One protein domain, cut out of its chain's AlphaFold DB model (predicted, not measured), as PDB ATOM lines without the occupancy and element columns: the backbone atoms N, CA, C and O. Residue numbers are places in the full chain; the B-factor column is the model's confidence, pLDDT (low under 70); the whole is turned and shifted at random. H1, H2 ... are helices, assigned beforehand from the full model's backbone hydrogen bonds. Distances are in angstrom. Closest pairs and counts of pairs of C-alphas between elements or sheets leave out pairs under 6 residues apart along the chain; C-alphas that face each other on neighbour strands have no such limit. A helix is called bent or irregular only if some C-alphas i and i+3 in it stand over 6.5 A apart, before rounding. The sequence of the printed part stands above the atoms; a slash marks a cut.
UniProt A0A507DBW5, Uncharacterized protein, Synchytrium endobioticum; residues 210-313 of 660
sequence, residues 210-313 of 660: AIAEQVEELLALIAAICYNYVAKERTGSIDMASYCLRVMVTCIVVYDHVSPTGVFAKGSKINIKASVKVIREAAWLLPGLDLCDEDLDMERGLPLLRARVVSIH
ATOM      1  N   ALA A 210      42.455  -0.896 -38.320       89.88
ATOM      2  CA  ALA A 210      42.359  -1.828 -39.450       89.88
ATOM      3  C   ALA A 210      41.267  -2.907 -39.310       89.88
ATOM      4  O   ALA A 210      40.720  -3.320 -40.328       89.88
ATOM      5  N   ILE A 211      40.954  -3.342 -38.081       92.44
ATOM      6  CA  ILE A 211      39.926  -4.363 -37.812       92.44
ATOM      7  C   ILE A 211      38.582  -3.776 -37.351       92.44
ATOM      8  O   ILE A 211      37.666  -4.527 -37.029       92.44
ATOM      9  N   ALA A 212      38.450  -2.445 -37.261       92.06
ATOM     10  CA  ALA A 212      37.285  -1.805 -36.642       92.06
ATOM     11  C   ALA A 212      35.971  -2.178 -37.347       92.06
ATOM     12  O   ALA A 212      34.982  -2.513 -36.697       92.06
ATOM     13  N   GLU A 213      35.973  -2.164 -38.682       90.38
ATOM     14  CA  GLU A 213      34.784  -2.474 -39.476       90.38
ATOM     15  C   GLU A 213      34.364  -3.943 -39.317       90.38
ATOM     16  O   GLU A 213      33.170  -4.219 -39.187       90.38
ATOM     17  N   GLN A 214      35.336  -4.858 -39.262       90.88
ATOM     18  CA  GLN A 214      35.131  -6.298 -39.097       90.88
ATOM     19  C   GLN A 214      34.630  -6.641 -37.692       90.88
ATOM     20  O   GLN A 214      33.758  -7.493 -37.550       90.88
ATOM     21  N   VAL A 215      35.123  -5.955 -36.656       94.31
ATOM     22  CA  VAL A 215      34.617  -6.108 -35.284       94.31
ATOM     23  C   VAL A 215      33.155  -5.667 -35.196       94.31
ATOM     24  O   VAL A 215      32.322  -6.386 -34.642       94.31
ATOM     25  N   GLU A 216      32.815  -4.511 -35.775       92.81
ATOM     26  CA  GLU A 216      31.424  -4.055 -35.845       92.81
ATOM     27  C   GLU A 216      30.534  -5.054 -36.603       92.81
ATOM     28  O   GLU A 216      29.399  -5.304 -36.197       92.81
ATOM     29  N   GLU A 217      31.032  -5.628 -37.702       90.69
ATOM     30  CA  GLU A 217      30.313  -6.659 -38.455       90.69
ATOM     31  C   GLU A 217      30.126  -7.939 -37.643       90.69
ATOM     32  O   GLU A 217      29.014  -8.456 -37.607       90.69
ATOM     33  N   LEU A 218      31.152  -8.418 -36.937       92.81
ATOM     34  CA  LEU A 218      31.076  -9.608 -36.085       92.81
ATOM     35  C   LEU A 218      29.987  -9.456 -35.021       92.81
ATOM     36  O   LEU A 218      29.107 -10.311 -34.904       92.81
ATOM     37  N   LEU A 219      30.005  -8.345 -34.283       94.62
ATOM     38  CA  LEU A 219      29.020  -8.063 -33.237       94.62
ATOM     39  C   LEU A 219      27.608  -7.919 -33.817       94.62
ATOM     40  O   LEU A 219      26.652  -8.461 -33.258       94.62
ATOM     41  N   ALA A 220      27.468  -7.234 -34.955       91.31
ATOM     42  CA  ALA A 220      26.178  -7.071 -35.616       91.31
ATOM     43  C   ALA A 220      25.623  -8.397 -36.155       91.31
ATOM     44  O   ALA A 220      24.423  -8.648 -36.037       91.31
ATOM     45  N   LEU A 221      26.477  -9.266 -36.703       88.44
ATOM     46  CA  LEU A 221      26.083 -10.581 -37.205       88.44
ATOM     47  C   LEU A 221      25.661 -11.510 -36.068       88.44
ATOM     48  O   LEU A 221      24.598 -12.117 -36.168       88.44
ATOM     49  N   ILE A 222      26.414 -11.582 -34.966       90.25
ATOM     50  CA  ILE A 222      26.024 -12.395 -33.801       90.25
ATOM     51  C   ILE A 222      24.702 -11.890 -33.208       90.25
ATOM     52  O   ILE A 222      23.805 -12.693 -32.931       90.25
ATOM     53  N   ALA A 223      24.529 -10.569 -33.081       91.31
ATOM     54  CA  ALA A 223      23.270  -9.976 -32.635       91.31
ATOM     55  C   ALA A 223      22.105 -10.318 -33.580       91.31
ATOM     56  O   ALA A 223      21.020 -10.663 -33.114       91.31
ATOM     57  N   ALA A 224      22.324 -10.269 -34.897       85.56
ATOM     58  CA  ALA A 224      21.317 -10.616 -35.899       85.56
ATOM     59  C   ALA A 224      20.965 -12.113 -35.890       85.56
ATOM     60  O   ALA A 224      19.791 -12.461 -36.016       85.56
ATOM     61  N   ILE A 225      21.948 -13.001 -35.698       83.00
ATOM     62  CA  ILE A 225      21.720 -14.443 -35.529       83.00
ATOM     63  C   ILE A 225      20.829 -14.668 -34.305       83.00
ATOM     64  O   ILE A 225      19.779 -15.296 -34.420       83.00
ATOM     65  N   CYS A 226      21.178 -14.085 -33.159       86.50
ATOM     66  CA  CYS A 226      20.389 -14.209 -31.934       86.50
ATOM     67  C   CYS A 226      18.975 -13.628 -32.083       86.50
ATOM     68  O   CYS A 226      18.001 -14.264 -31.675       86.50
ATOM     69  N   TYR A 227      18.843 -12.463 -32.726       84.88
ATOM     70  CA  TYR A 227      17.547 -11.887 -33.079       84.88
ATOM     71  C   TYR A 227      16.722 -12.864 -33.916       84.88
ATOM     72  O   TYR A 227      15.567 -13.105 -33.595       84.88
ATOM     73  N   ASN A 228      17.307 -13.467 -34.954       78.31
ATOM     74  CA  ASN A 228      16.616 -14.413 -35.826       78.31
ATOM     75  C   ASN A 228      16.216 -15.700 -35.110       78.31
ATOM     76  O   ASN A 228      15.137 -16.217 -35.382       78.31
ATOM     77  N   TYR A 229      17.042 -16.206 -34.193       76.94
ATOM     78  CA  TYR A 229      16.679 -17.368 -33.384       76.94
ATOM     79  C   TYR A 229      15.390 -17.106 -32.598       76.94
ATOM     80  O   TYR A 229      14.474 -17.928 -32.633       76.94
ATOM     81  N   VAL A 230      15.284 -15.931 -31.971       76.88
ATOM     82  CA  VAL A 230      14.094 -15.516 -31.212       76.88
ATOM     83  C   VAL A 230      12.926 -15.163 -32.141       76.88
ATOM     84  O   VAL A 230      11.802 -15.605 -31.920       76.88
ATOM     85  N   ALA A 231      13.183 -14.398 -33.203       72.12
ATOM     86  CA  ALA A 231      12.168 -13.852 -34.100       72.12
ATOM     87  C   ALA A 231      11.552 -14.898 -35.045       72.12
ATOM     88  O   ALA A 231      10.380 -14.795 -35.396       72.12
ATOM     89  N   LYS A 232      12.334 -15.898 -35.472       65.94
ATOM     90  CA  LYS A 232      11.908 -16.979 -36.380       65.94
ATOM     91  C   LYS A 232      11.575 -18.281 -35.639       65.94
ATOM     92  O   LYS A 232      11.503 -19.330 -36.270       65.94
ATOM     93  N   GLU A 233      11.392 -18.219 -34.318       61.59
ATOM     94  CA  GLU A 233      10.951 -19.342 -33.472       61.59
ATOM     95  C   GLU A 233      11.884 -20.570 -33.472       61.59
ATOM     96  O   GLU A 233      11.450 -21.701 -33.257       61.59
ATOM     97  N   ARG A 234      13.187 -20.362 -33.684       64.19
ATOM     98  CA  ARG A 234      14.178 -21.450 -33.797       64.19
ATOM     99  C   ARG A 234      14.806 -21.859 -32.477       64.19
ATOM    100  O   ARG A 234      15.631 -22.762 -32.447       64.19
ATOM    101  N   THR A 235      14.440 -21.190 -31.390       62.88
ATOM    102  CA  THR A 235      15.013 -21.452 -30.068       62.88
ATOM    103  C   THR A 235      14.633 -22.829 -29.538       62.88
ATOM    104  O   THR A 235      15.414 -23.427 -28.810       62.88
ATOM    105  N   GLY A 236      13.439 -23.338 -29.864       65.50
ATOM    106  CA  GLY A 236      12.935 -24.624 -29.363       65.50
ATOM    107  C   GLY A 236      12.588 -24.640 -27.864       65.50
ATOM    108  O   GLY A 236      11.659 -25.343 -27.477       65.50
ATOM    109  N   SER A 237      13.251 -23.822 -27.038       69.38
ATOM    110  CA  SER A 237      13.038 -23.687 -25.594       69.38
ATOM    111  C   SER A 237      13.069 -22.225 -25.120       69.38
ATOM    112  O   SER A 237      13.531 -21.320 -25.826       69.38
ATOM    113  N   ILE A 238      12.561 -21.999 -23.902       72.19
ATOM    114  CA  ILE A 238      12.632 -20.713 -23.187       72.19
ATOM    115  C   ILE A 238      14.082 -20.372 -22.827       72.19
ATOM    116  O   ILE A 238      14.508 -19.234 -23.029       72.19
ATOM    117  N   ASP A 239      14.854 -21.361 -22.380       75.00
ATOM    118  CA  ASP A 239      16.259 -21.174 -22.007       75.00
ATOM    119  C   ASP A 239      17.093 -20.686 -23.189       75.00
ATOM    120  O   ASP A 239      17.872 -19.745 -23.056       75.00
ATOM    121  N   MET A 240      16.863 -21.250 -24.378       81.81
ATOM    122  CA  MET A 240      17.555 -20.830 -25.592       81.81
ATOM    123  C   MET A 240      17.113 -19.432 -26.054       81.81
ATOM    124  O   MET A 240      17.923 -18.658 -26.559       81.81
ATOM    125  N   ALA A 241      15.846 -19.058 -25.840       79.69
ATOM    126  CA  ALA A 241      15.391 -17.691 -26.095       79.69
ATOM    127  C   ALA A 241      16.060 -16.685 -25.145       79.69
ATOM    128  O   ALA A 241      16.563 -15.659 -25.601       79.69
ATOM    129  N   SER A 242      16.129 -16.998 -23.848       80.62
ATOM    130  CA  SER A 242      16.829 -16.187 -22.843       80.62
ATOM    131  C   SER A 242      18.323 -16.070 -23.159       80.62
ATOM    132  O   SER A 242      18.881 -14.972 -23.133       80.62
ATOM    133  N   TYR A 243      18.952 -17.178 -23.557       86.00
ATOM    134  CA  TYR A 243      20.332 -17.215 -24.033       86.00
ATOM    135  C   TYR A 243      20.555 -16.251 -25.206       86.00
ATOM    136  O   TYR A 243      21.383 -15.346 -25.105       86.00
ATOM    137  N   CYS A 244      19.770 -16.370 -26.283       87.25
ATOM    138  CA  CYS A 244      19.897 -15.502 -27.454       87.25
ATOM    139  C   CYS A 244      19.643 -14.025 -27.120       87.25
ATOM    140  O   CYS A 244      20.360 -13.157 -27.612       87.25
ATOM    141  N   LEU A 245      18.659 -13.715 -26.274       85.88
ATOM    142  CA  LEU A 245      18.388 -12.335 -25.854       85.88
ATOM    143  C   LEU A 245      19.573 -11.730 -25.099       85.88
ATOM    144  O   LEU A 245      19.955 -10.597 -25.387       85.88
ATOM    145  N   ARG A 246      20.178 -12.488 -24.176       90.00
ATOM    146  CA  ARG A 246      21.363 -12.057 -23.421       90.00
ATOM    147  C   ARG A 246      22.541 -11.798 -24.351       90.00
ATOM    148  O   ARG A 246      23.080 -10.699 -24.331       90.00
ATOM    149  N   VAL A 247      22.876 -12.753 -25.221       94.38
ATOM    150  CA  VAL A 247      23.971 -12.597 -26.196       94.38
ATOM    151  C   VAL A 247      23.724 -11.393 -27.108       94.38
ATOM    152  O   VAL A 247      24.625 -10.581 -27.306       94.38
ATOM    153  N   MET A 248      22.495 -11.223 -27.610       92.81
ATOM    154  CA  MET A 248      22.120 -10.072 -28.435       92.81
ATOM    155  C   MET A 248      22.348  -8.746 -27.699       92.81
ATOM    156  O   MET A 248      22.937  -7.833 -28.273       92.81
ATOM    157  N   VAL A 249      21.910  -8.632 -26.440       93.19
ATOM    158  CA  VAL A 249      22.114  -7.421 -25.626       93.19
ATOM    159  C   VAL A 249      23.599  -7.171 -25.376       93.19
ATOM    160  O   VAL A 249      24.045  -6.041 -25.562       93.19
ATOM    161  N   THR A 250      24.382  -8.197 -25.032       96.31
ATOM    162  CA  THR A 250      25.835  -8.054 -24.850       96.31
ATOM    163  C   THR A 250      26.496  -7.537 -26.127       96.31
ATOM    164  O   THR A 250      27.247  -6.566 -26.071       96.31
ATOM    165  N   CYS A 251      26.173  -8.107 -27.295       97.12
ATOM    166  CA  CYS A 251      26.692  -7.628 -28.579       97.12
ATOM    167  C   CYS A 251      26.310  -6.170 -28.860       97.12
ATOM    168  O   CYS A 251      27.151  -5.414 -29.336       97.12
ATOM    169  N   ILE A 252      25.072  -5.766 -28.557       94.62
ATOM    170  CA  ILE A 252      24.596  -4.383 -28.722       94.62
ATOM    171  C   ILE A 252      25.404  -3.418 -27.852       94.62
ATOM    172  O   ILE A 252      25.838  -2.379 -28.345       94.62
ATOM    173  N   VAL A 253      25.611  -3.762 -26.578       94.50
ATOM    174  CA  VAL A 253      26.357  -2.927 -25.626       94.50
ATOM    175  C   VAL A 253      27.814  -2.797 -26.056       94.50
ATOM    176  O   VAL A 253      28.326  -1.683 -26.144       94.50
ATOM    177  N   VAL A 254      28.473  -3.911 -26.385       96.50
ATOM    178  CA  VAL A 254      29.865  -3.882 -26.859       96.50
ATOM    179  C   VAL A 254      29.963  -3.077 -28.159       96.50
ATOM    180  O   VAL A 254      30.837  -2.223 -28.269       96.50
ATOM    181  N   TYR A 255      29.040  -3.274 -29.111       96.31
ATOM    182  CA  TYR A 255      28.997  -2.523 -30.371       96.31
ATOM    183  C   TYR A 255      28.898  -1.015 -30.130       96.31
ATOM    184  O   TYR A 255      29.617  -0.249 -30.770       96.31
ATOM    185  N   ASP A 256      28.016  -0.577 -29.227       95.31
ATOM    186  CA  ASP A 256      27.802   0.845 -28.942       95.31
ATOM    187  C   ASP A 256      29.073   1.531 -28.423       95.31
ATOM    188  O   ASP A 256      29.354   2.668 -28.795       95.31
ATOM    189  N   HIS A 257      29.873   0.817 -27.630       91.31
ATOM    190  CA  HIS A 257      31.129   1.329 -27.089       91.31
ATOM    191  C   HIS A 257      32.291   1.323 -28.090       91.31
ATOM    192  O   HIS A 257      33.137   2.216 -28.032       91.31
ATOM    193  N   VAL A 258      32.364   0.329 -28.979       92.38
ATOM    194  CA  VAL A 258      33.502   0.177 -29.908       92.38
ATOM    195  C   VAL A 258      33.280   0.889 -31.242       92.38
ATOM    196  O   VAL A 258      34.245   1.253 -31.913       92.38
ATOM    197  N   SER A 259      32.021   1.093 -31.642       89.94
ATOM    198  CA  SER A 259      31.683   1.800 -32.873       89.94
ATOM    199  C   SER A 259      31.901   3.307 -32.704       89.94
ATOM    200  O   SER A 259      31.343   3.900 -31.780       89.94
ATOM    201  N   PRO A 260      32.597   3.993 -33.633       86.06
ATOM    202  CA  PRO A 260      32.802   5.442 -33.553       86.06
ATOM    203  C   PRO A 260      31.504   6.259 -33.525       86.06
ATOM    204  O   PRO A 260      31.491   7.390 -33.041       86.06
ATOM    205  N   THR A 261      30.421   5.720 -34.093       85.06
ATOM    206  CA  THR A 261      29.113   6.390 -34.152       85.06
ATOM    207  C   THR A 261      28.106   5.876 -33.126       85.06
ATOM    208  O   THR A 261      27.048   6.488 -32.977       85.06
ATOM    209  N   GLY A 262      28.399   4.756 -32.463       85.62
ATOM    210  CA  GLY A 262      27.461   4.048 -31.596       85.62
ATOM    211  C   GLY A 262      26.319   3.346 -32.343       85.62
ATOM    212  O   GLY A 262      26.129   3.482 -33.560       85.62
ATOM    213  N   VAL A 263      25.521   2.586 -31.596       87.38
ATOM    214  CA  VAL A 263      24.446   1.730 -32.120       87.38
ATOM    215  C   VAL A 263      23.197   2.519 -32.527       87.38
ATOM    216  O   VAL A 263      22.404   2.058 -33.348       87.38
ATOM    217  N   PHE A 264      23.024   3.728 -31.988       83.44
ATOM    218  CA  PHE A 264      21.845   4.573 -32.213       83.44
ATOM    219  C   PHE A 264      21.933   5.452 -33.470       83.44
ATOM    220  O   PHE A 264      20.959   6.116 -33.843       83.44
ATOM    221  N   ALA A 265      23.080   5.468 -34.152       81.69
ATOM    222  CA  ALA A 265      23.247   6.214 -35.390       81.69
ATOM    223  C   ALA A 265      22.435   5.597 -36.544       81.69
ATOM    224  O   ALA A 265      22.313   4.381 -36.672       81.69
ATOM    225  N   LYS A 266      21.944   6.434 -37.472       72.56
ATOM    226  CA  LYS A 266      21.195   5.973 -38.666       72.56
ATOM    227  C   LYS A 266      21.989   5.020 -39.575       72.56
ATOM    228  O   LYS A 266      21.385   4.356 -40.408       72.56
ATOM    229  N   GLY A 267      23.319   5.012 -39.464       74.75
ATOM    230  CA  GLY A 267      24.223   4.135 -40.214       74.75
ATOM    231  C   GLY A 267      24.663   2.880 -39.459       74.75
ATOM    232  O   GLY A 267      25.505   2.159 -39.986       74.75
ATOM    233  N   SER A 268      24.133   2.639 -38.254       83.19
ATOM    234  CA  SER A 268      24.450   1.459 -37.449       83.19
ATOM    235  C   SER A 268      24.159   0.166 -38.214       83.19
ATOM    236  O   SER A 268      23.161   0.068 -38.932       83.19
ATOM    237  N   LYS A 269      25.032  -0.833 -38.045       84.00
ATOM    238  CA  LYS A 269      24.844  -2.184 -38.596       84.00
ATOM    239  C   LYS A 269      23.815  -2.995 -37.800       84.00
ATOM    240  O   LYS A 269      23.367  -4.034 -38.273       84.00
ATOM    241  N   ILE A 270      23.431  -2.535 -36.608       83.44
ATOM    242  CA  ILE A 270      22.440  -3.192 -35.756       83.44
ATOM    243  C   ILE A 270      21.103  -2.456 -35.854       83.44
ATOM    244  O   ILE A 270      21.005  -1.255 -35.590       83.44
ATOM    245  N   ASN A 271      20.033  -3.202 -36.139       81.25
ATOM    246  CA  ASN A 271      18.669  -2.686 -36.071       81.25
ATOM    247  C   ASN A 271      18.190  -2.590 -34.612       81.25
ATOM    248  O   ASN A 271      17.399  -3.406 -34.137       81.25
ATOM    249  N   ILE A 272      18.645  -1.548 -33.912       84.81
ATOM    250  CA  ILE A 272      18.347  -1.341 -32.490       84.81
ATOM    251  C   ILE A 272      16.841  -1.287 -32.197       84.81
ATOM    252  O   ILE A 272      16.394  -1.756 -31.153       84.81
ATOM    253  N   LYS A 273      16.024  -0.784 -33.135       76.81
ATOM    254  CA  LYS A 273      14.564  -0.718 -32.972       76.81
ATOM    255  C   LYS A 273      13.942  -2.110 -32.911       76.81
ATOM    256  O   LYS A 273      13.120  -2.371 -32.034       76.81
ATOM    257  N   ALA A 274      14.328  -2.988 -33.836       77.88
ATOM    258  CA  ALA A 274      13.851  -4.364 -33.863       77.88
ATOM    259  C   ALA A 274      14.335  -5.134 -32.627       77.88
ATOM    260  O   ALA A 274      13.529  -5.786 -31.962       77.88
ATOM    261  N   SER A 275      15.612  -4.979 -32.259       82.00
ATOM    262  CA  SER A 275      16.187  -5.608 -31.066       82.00
ATOM    263  C   SER A 275      15.455  -5.196 -29.784       82.00
ATOM    264  O   SER A 275      15.008  -6.061 -29.036       82.00
ATOM    265  N   VAL A 276      15.244  -3.893 -29.553       80.25
ATOM    266  CA  VAL A 276      14.519  -3.387 -28.369       80.25
ATOM    267  C   VAL A 276      13.064  -3.851 -28.355       80.25
ATOM    268  O   VAL A 276      12.541  -4.207 -27.299       80.25
ATOM    269  N   LYS A 277      12.396  -3.890 -29.516       77.19
ATOM    270  CA  LYS A 277      11.019  -4.391 -29.617       77.19
ATOM    271  C   LYS A 277      10.928  -5.850 -29.165       77.19
ATOM    272  O   LYS A 277      10.074  -6.158 -28.337       77.19
ATOM    273  N   VAL A 278      11.822  -6.707 -29.658       76.06
ATOM    274  CA  VAL A 278      11.869  -8.126 -29.276       76.06
ATOM    275  C   VAL A 278      12.200  -8.288 -27.794       76.06
ATOM    276  O   VAL A 278      11.505  -9.039 -27.117       76.06
ATOM    277  N   ILE A 279      13.163  -7.533 -27.255       80.19
ATOM    278  CA  ILE A 279      13.478  -7.548 -25.816       80.19
ATOM    279  C   ILE A 279      12.244  -7.185 -24.984       80.19
ATOM    280  O   ILE A 279      11.918  -7.886 -24.034       80.19
ATOM    281  N   ARG A 280      11.514  -6.125 -25.349       74.88
ATOM    282  CA  ARG A 280      10.311  -5.691 -24.621       74.88
ATOM    283  C   ARG A 280       9.198  -6.737 -24.658       74.88
ATOM    284  O   ARG A 280       8.501  -6.935 -23.668       74.88
ATOM    285  N   GLU A 281       9.002  -7.391 -25.796       70.88
ATOM    286  CA  GLU A 281       7.984  -8.437 -25.942       70.88
ATOM    287  C   GLU A 281       8.370  -9.739 -25.232       70.88
ATOM    288  O   GLU A 281       7.487 -10.467 -24.769       70.88
ATOM    289  N   ALA A 282       9.673  -9.983 -25.097       68.75
ATOM    290  CA  ALA A 282      10.271 -11.091 -24.373       68.75
ATOM    291  C   ALA A 282      10.612 -10.765 -22.909       68.75
ATOM    292  O   ALA A 282      11.153 -11.619 -22.220       68.75
ATOM    293  N   ALA A 283      10.294  -9.569 -22.402       61.22
ATOM    294  CA  ALA A 283      10.724  -9.115 -21.075       61.22
ATOM    295  C   ALA A 283      10.232 -10.012 -19.923       61.22
ATOM    296  O   ALA A 283      10.866 -10.072 -18.879       61.22
ATOM    297  N   TRP A 284       9.135 -10.745 -20.132       58.91
ATOM    298  CA  TRP A 284       8.604 -11.729 -19.183       58.91
ATOM    299  C   TRP A 284       9.425 -13.034 -19.115       58.91
ATOM    300  O   TRP A 284       9.208 -13.830 -18.212       58.91
ATOM    301  N   LEU A 285      10.353 -13.268 -20.052       55.81
ATOM    302  CA  LEU A 285      11.278 -14.413 -20.058       55.81
ATOM    303  C   LEU A 285      12.556 -14.159 -19.245       55.81
ATOM    304  O   LEU A 285      13.340 -15.085 -19.036       55.81
ATOM    305  N   LEU A 286      12.814 -12.911 -18.844       50.53
ATOM    306  CA  LEU A 286      13.998 -12.546 -18.073       50.53
ATOM    307  C   LEU A 286      13.659 -12.637 -16.575       50.53
ATOM    308  O   LEU A 286      12.773 -11.913 -16.118       50.53
ATOM    309  N   PRO A 287      14.332 -13.507 -15.799       41.50
ATOM    310  CA  PRO A 287      14.153 -13.550 -14.351       41.50
ATOM    311  C   PRO A 287      14.517 -12.189 -13.738       41.50
ATOM    312  O   PRO A 287      15.526 -11.603 -14.121       41.50
ATOM    313  N   GLY A 288      13.716 -11.681 -12.797       38.91
ATOM    314  CA  GLY A 288      14.036 -10.457 -12.038       38.91
ATOM    315  C   GLY A 288      13.171  -9.223 -12.322       38.91
ATOM    316  O   GLY A 288      13.376  -8.185 -11.699       38.91
ATOM    317  N   LEU A 289      12.171  -9.315 -13.203       34.38
ATOM    318  CA  LEU A 289      11.008  -8.427 -13.148       34.38
ATOM    319  C   LEU A 289       9.936  -9.146 -12.329       34.38
ATOM    320  O   LEU A 289       9.361 -10.112 -12.823       34.38
ATOM    321  N   ASP A 290       9.701  -8.696 -11.096       27.73
ATOM    322  CA  ASP A 290       8.615  -9.145 -10.212       27.73
ATOM    323  C   ASP A 290       7.235  -8.963 -10.880       27.73
ATOM    324  O   ASP A 290       6.476  -8.037 -10.589       27.73
ATOM    325  N   LEU A 291       6.888  -9.852 -11.804       34.69
ATOM    326  CA  LEU A 291       5.512 -10.206 -12.094       34.69
ATOM    327  C   LEU A 291       5.274 -11.493 -11.325       34.69
ATOM    328  O   LEU A 291       5.628 -12.578 -11.773       34.69
ATOM    329  N   CYS A 292       4.750 -11.324 -10.115       29.30
ATOM    330  CA  CYS A 292       4.242 -12.397  -9.285       29.30
ATOM    331  C   CYS A 292       3.208 -13.199 -10.083       29.30
ATOM    332  O   CYS A 292       2.049 -12.813 -10.149       29.30
ATOM    333  N   ASP A 293       3.642 -14.288 -10.693       30.89
ATOM    334  CA  ASP A 293       2.798 -15.409 -11.073       30.89
ATOM    335  C   ASP A 293       3.701 -16.641 -11.023       30.89
ATOM    336  O   ASP A 293       4.376 -16.984 -11.992       30.89
ATOM    337  N   GLU A 294       3.717 -17.314  -9.868       34.62
ATOM    338  CA  GLU A 294       4.299 -18.659  -9.738       34.62
ATOM    339  C   GLU A 294       3.532 -19.714 -10.569       34.62
ATOM    340  O   GLU A 294       3.935 -20.871 -10.607       34.62
ATOM    341  N   ASP A 295       2.488 -19.313 -11.306       35.34
ATOM    342  CA  ASP A 295       1.596 -20.192 -12.068       35.34
ATOM    343  C   ASP A 295       1.599 -19.937 -13.595       35.34
ATOM    344  O   ASP A 295       0.698 -20.388 -14.311       35.34
ATOM    345  N   LEU A 296       2.590 -19.228 -14.157       42.75
ATOM    346  CA  LEU A 296       2.771 -19.213 -15.617       42.75
ATOM    347  C   LEU A 296       3.437 -20.519 -16.070       42.75
ATOM    348  O   LEU A 296       4.645 -20.576 -16.290       42.75
ATOM    349  N   ASP A 297       2.609 -21.558 -16.222       38.75
ATOM    350  CA  ASP A 297       2.931 -22.848 -16.845       38.75
ATOM    351  C   ASP A 297       3.980 -22.687 -17.964       38.75
ATOM    352  O   ASP A 297       3.699 -22.104 -19.023       38.75
ATOM    353  N   MET A 298       5.179 -23.247 -17.763       41.91
ATOM    354  CA  MET A 298       6.266 -23.289 -18.758       41.91
ATOM    355  C   MET A 298       5.804 -23.802 -20.137       41.91
ATOM    356  O   MET A 298       6.374 -23.419 -21.159       41.91
ATOM    357  N   GLU A 299       4.739 -24.610 -20.198       41.03
ATOM    358  CA  GLU A 299       4.152 -25.115 -21.447       41.03
ATOM    359  C   GLU A 299       3.406 -24.044 -22.272       41.03
ATOM    360  O   GLU A 299       3.247 -24.196 -23.487       41.03
ATOM    361  N   ARG A 300       2.972 -22.928 -21.663       44.94
ATOM    362  CA  ARG A 300       2.186 -21.864 -22.326       44.94
ATOM    363  C   ARG A 300       2.992 -20.621 -22.702       44.94
ATOM    364  O   ARG A 300       2.542 -19.848 -23.551       44.94
ATOM    365  N   GLY A 301       4.185 -20.438 -22.136       45.81
ATOM    366  CA  GLY A 301       5.037 -19.276 -22.407       45.81
ATOM    367  C   GLY A 301       5.522 -19.206 -23.859       45.81
ATOM    368  O   GLY A 301       5.375 -18.180 -24.524       45.81
ATOM    369  N   LEU A 302       6.060 -20.304 -24.395       46.47
ATOM    370  CA  LEU A 302       6.604 -20.325 -25.755       46.47
ATOM    371  C   LEU A 302       5.518 -20.037 -26.821       46.47
ATOM    372  O   LEU A 302       5.752 -19.171 -27.660       46.47
ATOM    373  N   PRO A 303       4.300 -20.618 -26.771       45.88
ATOM    374  CA  PRO A 303       3.177 -20.206 -27.627       45.88
ATOM    375  C   PRO A 303       2.787 -18.718 -27.537       45.88
ATOM    376  O   PRO A 303       2.405 -18.127 -28.549       45.88
ATOM    377  N   LEU A 304       2.892 -18.091 -26.360       46.69
ATOM    378  CA  LEU A 304       2.617 -16.659 -26.177       46.69
ATOM    379  C   LEU A 304       3.735 -15.768 -26.744       46.69
ATOM    380  O   LEU A 304       3.434 -14.717 -27.317       46.69
ATOM    381  N   LEU A 305       4.999 -16.202 -26.647       44.41
ATOM    382  CA  LEU A 305       6.124 -15.593 -27.367       44.41
ATOM    383  C   LEU A 305       5.878 -15.661 -28.879       44.41
ATOM    384  O   LEU A 305       5.902 -14.632 -29.552       44.41
ATOM    385  N   ARG A 306       5.561 -16.864 -29.378       50.41
ATOM    386  CA  ARG A 306       5.267 -17.159 -30.790       50.41
ATOM    387  C   ARG A 306       4.174 -16.238 -31.337       50.41
ATOM    388  O   ARG A 306       4.373 -15.526 -32.316       50.41
ATOM    389  N   ALA A 307       3.041 -16.125 -30.640       48.44
ATOM    390  CA  ALA A 307       1.929 -15.268 -31.067       48.44
ATOM    391  C   ALA A 307       2.275 -13.762 -31.128       48.44
ATOM    392  O   ALA A 307       1.758 -13.037 -31.986       48.44
ATOM    393  N   ARG A 308       3.141 -13.273 -30.228       47.91
ATOM    394  CA  ARG A 308       3.558 -11.859 -30.171       47.91
ATOM    395  C   ARG A 308       4.607 -11.523 -31.229       47.91
ATOM    396  O   ARG A 308       4.417 -10.568 -31.979       47.91
ATOM    397  N   VAL A 309       5.615 -12.378 -31.374       41.91
ATOM    398  CA  VAL A 309       6.692 -12.240 -32.361       41.91
ATOM    399  C   VAL A 309       6.166 -12.365 -33.801       41.91
ATOM    400  O   VAL A 309       6.556 -11.586 -34.669       41.91
ATOM    401  N   VAL A 310       5.193 -13.245 -34.072       39.09
ATOM    402  CA  VAL A 310       4.547 -13.363 -35.400       39.09
ATOM    403  C   VAL A 310       3.789 -12.087 -35.805       39.09
ATOM    404  O   VAL A 310       3.692 -11.777 -36.995       39.09
ATOM    405  N   SER A 311       3.301 -11.292 -34.846       40.59
ATOM    406  CA  SER A 311       2.687  -9.986 -35.146       40.59
ATOM    407  C   SER A 311       3.708  -8.936 -35.614       40.59
ATOM    408  O   SER A 311       3.309  -7.927 -36.193       40.59
ATOM    409  N   ILE A 312       5.015  -9.172 -35.423       41.41
ATOM    410  CA  ILE A 312       6.093  -8.303 -35.919       41.41
ATOM    411  C   ILE A 312       6.241  -8.416 -37.444       41.41
ATOM    412  O   ILE A 312       6.429  -7.389 -38.083       41.41
ATOM    413  N   HIS A 313       6.089  -9.611 -38.028       36.91
ATOM    414  CA  HIS A 313       6.252  -9.836 -39.478       36.91
ATOM    415  C   HIS A 313       4.993  -9.536 -40.311       36.91
ATOM    416  O   HIS A 313       5.070  -9.414 -41.526       36.91
TER     417      HIS A 313
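AT A GLANCE: This is residues 210 to 313 of the 660 residues of an uncharacterized protein of Synchytrium endobioticum (UniProt A0A507DBW5). H2 and H1 lie side by side as a long helical hairpin, H3 packs alongside both, and H4 slants across the end where H1 ends and H2 begins; residues 288 to 297 stick out. The 104 printed residues hold four helices, H1 to H4, and no named strand: all helix, compact, radius of gyration of the C-alphas 14.9 A, spans 52 by 27 by 21 A.

IN THESE COORDINATES: H2, residues 238 to 258, is 30.3 A long; H1, 212 to 231, 28.0 A, from C-alpha 212 at (37.285, -1.805, -36.642); H3, 272 to 281, 14.2 A; H4, 298 to 313, 24.7 A, to C-alpha 313 at (6.252, -9.836, -39.478). H4 is only just irregular: C-alphas 299 and 302 are 6.9 A apart.

HOW THE PARTS SIT: H1, H2 and H3 form an up and down bundle, each helix running against the one before. H2 and H1, a hairpin, touch at a shallow tilt of 24 degrees, closest C-alphas Met 248 and Ala 223, 4.4 A. H3 and H4, a hairpin, touch through residues 305 to 309 of H4, closest C-alphas Glu 281 and Arg 308, 7.0 A. Every O i to N i+4 pair is within hydrogen-bond range in H1, H2 and H3; in H4, 7 of 12.

THE WHOLE: The printed part has no cut. The links H2 to H3 and H3 to H4 are long. pLDDT is under 70 at residues 232 to 237 and 282 to 313.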